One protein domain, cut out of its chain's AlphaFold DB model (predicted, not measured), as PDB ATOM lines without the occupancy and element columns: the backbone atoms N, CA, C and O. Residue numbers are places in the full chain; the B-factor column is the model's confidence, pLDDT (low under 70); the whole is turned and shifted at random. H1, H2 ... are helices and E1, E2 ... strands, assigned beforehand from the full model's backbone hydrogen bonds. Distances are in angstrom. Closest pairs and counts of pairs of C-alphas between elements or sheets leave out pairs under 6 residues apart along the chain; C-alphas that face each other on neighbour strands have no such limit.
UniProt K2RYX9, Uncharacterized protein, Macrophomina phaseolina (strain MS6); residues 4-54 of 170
ATOM      1  N   ALA A   4     -48.102  62.420   0.433       93.88
ATOM      2  CA  ALA A   4     -48.865  63.307  -0.449       93.88
ATOM      3  C   ALA A   4     -48.670  62.992  -1.946       93.88
ATOM      4  O   ALA A   4     -49.524  63.338  -2.751       93.88
ATOM      5  N   ALA A   5     -47.570  62.327  -2.310       95.62
ATOM      6  CA  ALA A   5     -47.313  61.852  -3.666       95.62
ATOM      7  C   ALA A   5     -47.915  60.456  -3.939       95.62
ATOM      8  O   ALA A   5     -47.668  59.887  -4.996       95.62
ATOM      9  N   GLY A   6     -48.683  59.889  -2.997       96.06
ATOM     10  CA  GLY A   6     -49.329  58.581  -3.141       96.06
ATOM     11  C   GLY A   6     -48.445  57.382  -2.786       96.06
ATOM     12  O   GLY A   6     -48.796  56.253  -3.113       96.06
ATOM     13  N   VAL A   7     -47.303  57.596  -2.124       96.69
ATOM     14  CA  VAL A   7     -46.421  56.502  -1.687       96.69
ATOM     15  C   VAL A   7     -46.983  55.831  -0.432       96.69
ATOM     16  O   VAL A   7     -47.189  56.492   0.588       96.69
ATOM     17  N   THR A   8     -47.163  54.510  -0.481       96.31
ATOM     18  CA  THR A   8     -47.504  53.692   0.694       96.31
ATOM     19  C   THR A   8     -46.281  53.522   1.590       96.31
ATOM     20  O   THR A   8     -45.234  53.065   1.135       96.31
ATOM     21  N   ILE A   9     -46.410  53.872   2.873       95.50
ATOM     22  CA  ILE A   9     -45.330  53.760   3.860       95.50
ATOM     23  C   ILE A   9     -45.779  52.837   4.989       95.50
ATOM     24  O   ILE A   9     -46.736  53.137   5.700       95.50
ATOM     25  N   GLU A  10     -45.047  51.745   5.187       94.00
ATOM     26  CA  GLU A  10     -45.246  50.834   6.314       94.00
ATOM     27  C   GLU A  10     -44.127  51.026   7.348       94.00
ATOM     28  O   GLU A  10     -43.001  50.566   7.171       94.00
ATOM     29  N   THR A  11     -44.423  51.721   8.448       95.19
ATOM     30  CA  THR A  11     -43.474  51.893   9.562       95.19
ATOM     31  C   THR A  11     -43.519  50.711  10.530       95.19
ATOM     32  O   THR A  11     -44.519  50.001  10.615       95.19
ATOM     33  N   GLY A  12     -42.450  50.505  11.304       94.19
ATOM     34  CA  GLY A  12     -42.380  49.401  12.273       94.19
ATOM     35  C   GLY A  12     -42.251  48.016  11.627       94.19
ATOM     36  O   GLY A  12     -42.456  47.009  12.295       94.19
ATOM     37  N   LYS A  13     -41.925  47.957  10.331       94.50
ATOM     38  CA  LYS A  13     -41.617  46.727   9.597       94.50
ATOM     39  C   LYS A  13     -40.112  46.628   9.411       94.50
ATOM     40  O   LYS A  13     -39.547  47.243   8.509       94.50
ATOM     41  N   ARG A  14     -39.441  45.892  10.295       95.25
ATOM     42  CA  ARG A  14     -37.999  45.684  10.176       95.25
ATOM     43  C   ARG A  14     -37.734  44.615   9.123       95.25
ATOM     44  O   ARG A  14     -38.130  43.466   9.294       95.25
ATOM     45  N   VAL A  15     -37.032  44.992   8.060       95.06
ATOM     46  CA  VAL A  15     -36.451  44.043   7.108       95.06
ATOM     47  C   VAL A  15     -35.219  43.411   7.753       95.06
ATOM     48  O   VAL A  15     -34.347  44.121   8.254       95.06
ATOM     49  N   ILE A  16     -35.169  42.081   7.779       94.69
ATOM     50  CA  ILE A  16     -34.056  41.313   8.353       94.69
ATOM     51  C   ILE A  16     -33.252  40.563   7.297       94.69
ATOM     52  O   ILE A  16     -32.090  40.248   7.547       94.69
ATOM     53  N   ASP A  17     -33.848  40.269   6.143       93.69
ATOM     54  CA  ASP A  17     -33.219  39.525   5.054       93.69
ATOM     55  C   ASP A  17     -33.879  39.833   3.706       93.69
ATOM     56  O   ASP A  17     -34.875  40.557   3.638       93.69
ATOM     57  N   TYR A  18     -33.344  39.246   2.643       92.94
ATOM     58  CA  TYR A  18     -33.875  39.316   1.288       92.94
ATOM     59  C   TYR A  18     -34.296  37.917   0.835       92.94
ATOM     60  O   TYR A  18     -33.744  36.911   1.281       92.94
ATOM     61  N   ALA A  19     -35.324  37.840  -0.008       89.69
ATOM     62  CA  ALA A  19     -35.814  36.559  -0.503       89.69
ATOM     63  C   ALA A  19     -34.743  35.867  -1.369       89.69
ATOM     64  O   ALA A  19     -33.997  36.528  -2.090       89.69
ATOM     65  N   ALA A  20     -34.674  34.533  -1.309       81.69
ATOM     66  CA  ALA A  20     -33.641  33.747  -1.996       81.69
ATOM     67  C   ALA A  20     -33.681  33.876  -3.531       81.69
ATOM     68  O   ALA A  20     -32.670  33.680  -4.197       81.69
ATOM     69  N   ASP A  21     -34.842  34.215  -4.091       82.50
ATOM     70  CA  ASP A  21     -35.042  34.487  -5.516       82.50
ATOM     71  C   ASP A  21     -34.685  35.933  -5.917       82.50
ATOM     72  O   ASP A  21     -34.786  36.293  -7.091       82.50
ATOM     73  N   GLY A  22     -34.280  36.769  -4.953       75.44
ATOM     74  CA  GLY A  22     -33.950  38.180  -5.140       75.44
ATOM     75  C   GLY A  22     -35.161  39.096  -5.339       75.44
ATOM     76  O   GLY A  22     -34.981  40.287  -5.587       75.44
ATOM     77  N   ARG A  23     -36.391  38.576  -5.230       85.12
ATOM     78  CA  ARG A  23     -37.634  39.291  -5.568       85.12
ATOM     79  C   ARG A  23     -38.461  39.639  -4.341       85.12
ATOM     80  O   ARG A  23     -39.685  39.521  -4.339       85.12
ATOM     81  N   GLY A  24     -37.799  40.063  -3.272       92.69
ATOM     82  CA  GLY A  24     -38.499  40.475  -2.067       92.69
ATOM     83  C   GLY A  24     -37.625  40.641  -0.839       92.69
ATOM     84  O   GLY A  24     -36.409  40.445  -0.867       92.69
ATOM     85  N   VAL A  25     -38.287  40.988   0.260       95.38
ATOM     86  CA  VAL A  25     -37.684  41.177   1.582       95.38
ATOM     87  C   VAL A  25     -38.356  40.289   2.621       95.38
ATOM     88  O   VAL A  25     -39.559  40.028   2.554       95.38
ATOM     89  N   VAL A  26     -37.577  39.843   3.600       95.38
ATOM     90  CA  VAL A  26     -38.035  39.078   4.760       95.38
ATOM     91  C   VAL A  26     -38.126  40.022   5.952       95.38
ATOM     92  O   VAL A  26     -37.159  40.706   6.296       95.38
ATOM     93  N   LEU A  27     -39.296  40.066   6.578       95.50
ATOM     94  CA  LEU A  27     -39.564  40.872   7.764       95.50
ATOM     95  C   LEU A  27     -39.235  40.088   9.041       95.50
ATOM     96  O   LEU A  27     -39.245  38.859   9.043       95.50
ATOM     97  N   ASP A  28     -38.974  40.793  10.140       93.62
ATOM     98  CA  ASP A  28     -38.662  40.211  11.455       93.62
ATOM     99  C   ASP A  28     -39.703  39.200  11.974       93.62
ATOM    100  O   ASP A  28     -39.345  38.232  12.641       93.62
ATOM    101  N   GLY A  29     -40.974  39.365  11.608       89.88
ATOM    102  CA  GLY A  29     -42.052  38.408  11.879       89.88
ATOM    103  C   GLY A  29     -42.096  37.181  10.954       89.88
ATOM    104  O   GLY A  29     -43.093  36.465  10.960       89.88
ATOM    105  N   GLY A  30     -41.087  36.968  10.104       90.94
ATOM    106  CA  GLY A  30     -41.009  35.862   9.140       90.94
ATOM    107  C   GLY A  30     -41.844  36.052   7.867       90.94
ATOM    108  O   GLY A  30     -41.749  35.253   6.937       90.94
ATOM    109  N   ALA A  31     -42.650  37.113   7.787       93.06
ATOM    110  CA  ALA A  31     -43.422  37.429   6.593       93.06
ATOM    111  C   ALA A  31     -42.508  37.882   5.443       93.06
ATOM    112  O   ALA A  31     -41.597  38.684   5.646       93.06
ATOM    113  N   VAL A  32     -42.809  37.432   4.226       94.06
ATOM    114  CA  VAL A  32     -42.108  37.851   3.005       94.06
ATOM    115  C   VAL A  32     -42.953  38.877   2.247       94.06
ATOM    116  O   VAL A  32     -44.184  38.782   2.196       94.06
ATOM    117  N   ARG A  33     -42.300  39.891   1.680       93.81
ATOM    118  CA  ARG A  33     -42.905  40.877   0.777       93.81
ATOM    119  C   ARG A  33     -42.232  40.780  -0.581       93.81
ATOM    120  O   ARG A  33     -41.044  41.068  -0.682       93.81
ATOM    121  N   GLY A  34     -42.993  40.353  -1.582       94.25
ATOM    122  CA  GLY A  34     -42.517  40.244  -2.956       94.25
ATOM    123  C   GLY A  34     -42.506  41.592  -3.676       94.25
ATOM    124  O   GLY A  34     -43.370  42.432  -3.416       94.25
ATOM    125  N   ALA A  35     -41.545  41.783  -4.574       93.56
ATOM    126  CA  ALA A  35     -41.457  42.937  -5.467       93.56
ATOM    127  C   ALA A  35     -40.657  42.588  -6.731       93.56
ATOM    128  O   ALA A  35     -39.775  41.730  -6.689       93.56
ATOM    129  N   ASP A  36     -40.919  43.291  -7.834       92.88
ATOM    130  CA  ASP A  36     -40.135  43.143  -9.069       92.88
ATOM    131  C   ASP A  36     -38.703  43.665  -8.903       92.88
ATOM    132  O   ASP A  36     -37.754  43.101  -9.445       92.88
ATOM    133  N   VAL A  37     -38.550  44.748  -8.136       91.44
ATOM    134  CA  VAL A  37     -37.268  45.381  -7.824       91.44
ATOM    135  C   VAL A  37     -37.262  45.797  -6.359       91.44
ATOM    136  O   VAL A  37     -38.217  46.401  -5.868       91.44
ATOM    137  N   VAL A  38     -36.156  45.513  -5.672       92.44
ATOM    138  CA  VAL A  38     -35.916  45.948  -4.293       92.44
ATOM    139  C   VAL A  38     -34.800  46.987  -4.283       92.44
ATOM    140  O   VAL A  38     -33.684  46.717  -4.724       92.44
ATOM    141  N   VAL A  39     -35.093  48.178  -3.756       92.44
ATOM    142  CA  VAL A  39     -34.096  49.232  -3.532       92.44
ATOM    143  C   VAL A  39     -33.729  49.246  -2.053       92.44
ATOM    144  O   VAL A  39     -34.517  49.673  -1.210       92.44
ATOM    145  N   ALA A  40     -32.528  48.770  -1.733       92.06
ATOM    146  CA  ALA A  40     -32.023  48.771  -0.368       92.06
ATOM    147  C   ALA A  40     -31.434  50.144  -0.001       92.06
ATOM    148  O   ALA A  40     -30.406  50.557  -0.537       92.06
ATOM    149  N   ALA A  41     -32.091  50.845   0.925       93.38
ATOM    150  CA  ALA A  41     -31.651  52.123   1.490       93.38
ATOM    151  C   ALA A  41     -31.590  52.056   3.032       93.38
ATOM    152  O   ALA A  41     -31.994  52.978   3.734       93.38
ATOM    153  N   ASP A  42     -31.105  50.929   3.561       90.69
ATOM    154  CA  ASP A  42     -31.086  50.539   4.980       90.69
ATOM    155  C   ASP A  42     -29.837  51.016   5.759       90.69
ATOM    156  O   ASP A  42     -29.632  50.659   6.921       90.69
ATOM    157  N   GLY A  43     -29.026  51.889   5.155       89.94
ATOM    158  CA  GLY A  43     -27.929  52.601   5.818       89.94
ATOM    159  C   GLY A  43     -26.652  51.778   6.024       89.94
ATOM    160  O   GLY A  43     -26.418  50.764   5.378       89.94
ATOM    161  N   VAL A  44     -25.778  52.232   6.928       90.06
ATOM    162  CA  VAL A  44     -24.416  51.674   7.111       90.06
ATOM    163  C   VAL A  44     -24.387  50.227   7.625       90.06
ATOM    164  O   VAL A  44     -23.385  49.533   7.472       90.06
ATOM    165  N   HIS A  45     -25.483  49.751   8.213       88.56
ATOM    166  CA  HIS A  45     -25.629  48.371   8.692       88.56
ATOM    167  C   HIS A  45     -26.404  47.490   7.701       88.56
ATOM    168  O   HIS A  45     -27.011  46.499   8.104       88.56
ATOM    169  N   SER A  46     -26.404  47.878   6.425       89.25
ATOM    170  CA  SER A  46     -27.148  47.215   5.361       89.25
ATOM    171  C   SER A  46     -26.755  45.753   5.193       89.25
ATOM    172  O   SER A  46     -25.583  45.430   4.983       89.25
ATOM    173  N   ARG A  47     -27.759  44.871   5.193       88.88
ATOM    174  CA  ARG A  47     -27.565  43.458   4.835       88.88
ATOM    175  C   ARG A  47     -27.534  43.250   3.321       88.88
ATOM    176  O   ARG A  47     -26.843  42.355   2.845       88.88
ATOM    177  N   ALA A  48     -28.222  44.102   2.560       90.81
ATOM    178  CA  ALA A  48     -28.182  44.056   1.098       90.81
ATOM    179  C   ALA A  48     -26.758  44.205   0.564       90.81
ATOM    180  O   ALA A  48     -26.383  43.512  -0.375       90.81
ATOM    181  N   THR A  49     -25.953  45.068   1.188       91.06
ATOM    182  CA  THR A  49     -24.558  45.274   0.780       91.06
ATOM    183  C   THR A  49     -23.751  43.976   0.860       91.06
ATOM    184  O   THR A  49     -23.014  43.661  -0.068       91.06
ATOM    185  N   GLU A  50     -23.924  43.188   1.926       90.44
ATOM    186  CA  GLU A  50     -23.246  41.895   2.095       90.44
ATOM    187  C   GLU A  50     -23.717  40.859   1.063       90.44
ATOM    188  O   GLU A  50     -22.894  40.157   0.485       90.44
ATOM    189  N   ILE A  51     -25.021  40.808   0.768       89.38
ATOM    190  CA  ILE A  51     -25.590  39.886  -0.231       89.38
ATOM    191  C   ILE A  51     -25.091  40.218  -1.639       89.38
ATOM    192  O   ILE A  51     -24.712  39.320  -2.386       89.38
ATOM    193  N   VAL A  52     -25.078  41.503  -2.002       89.50
ATOM    194  CA  VAL A  52     -24.663  41.956  -3.336       89.50
ATOM    195  C   VAL A  52     -23.160  41.783  -3.541       89.50
ATOM    196  O   VAL A  52     -22.735  41.384  -4.622       89.50
ATOM    197  N   LEU A  53     -22.347  42.079  -2.523       91.44
ATOM    198  CA  LEU A  53     -20.892  41.928  -2.610       91.44
ATOM    199  C   LEU A  53     -20.431  40.476  -2.418       91.44
ATOM    200  O   LEU A  53     -19.309  40.148  -2.791       91.44
ATOM    201  N   GLY A  54     -21.268  39.616  -1.830       91.19
ATOM    202  CA  GLY A  54     -20.917  38.241  -1.473       91.19
ATOM    203  C   GLY A  54     -19.962  38.133  -0.278       91.19
ATOM    204  O   GLY A  54     -19.536  37.034   0.072       91.19
TER     205      GLY A  54
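This is residues 4 to 54 of the 170 residues of an uncharacterized protein of Macrophomina phaseolina (strain MS6) (UniProt K2RYX9). Little regular structure: a small antiparallel sheet of three short strands, E1 - E2 - E3, has residues 4 to 11 sticking out as an arm, and a loop leads from E3 to a short helix, H1, that only grazes the sheet. Of 51 printed residues, 18 are in named elements, E1 E2 E3 H1 along the chain, class mixed. It is only just compact, close to loose, radius of gyration of the C-alphas 11.6 A, spanning 37 by 23 by 21 A.

E1 is residues 15 to 18, 7.9 A, from C-alpha 15 at (-36.451, 44.043, 7.108). E2 is residues 24 to 27, 9.9 A; E3 is residues 32 to 34, 6.4 A. H1 is residues 47 to 53, 10.1 A, ending at C-alpha 53 at (-20.892, 41.928, -2.610).

The strands form a meander, each the antiparallel neighbour of the one before. Hairpin E1 and E2 has N 26 and O 17 within hydrogen-bond range, 2.8 A; hairpin E2 and E3 has N 25 and O 33, 2.9 A. The closest C-alphas of E1 and H1, Asp 17 and Arg 47, are 6.9 A apart. In H1 every O i to N i+4 pair is within hydrogen-bond range.

The C-alphas of Ala 4 and Gly 54, the farthest apart, are 37.6 A apart. The printed part has no cut; the link E3 to H1 is long; no printed residue is under 70 in pLDDT.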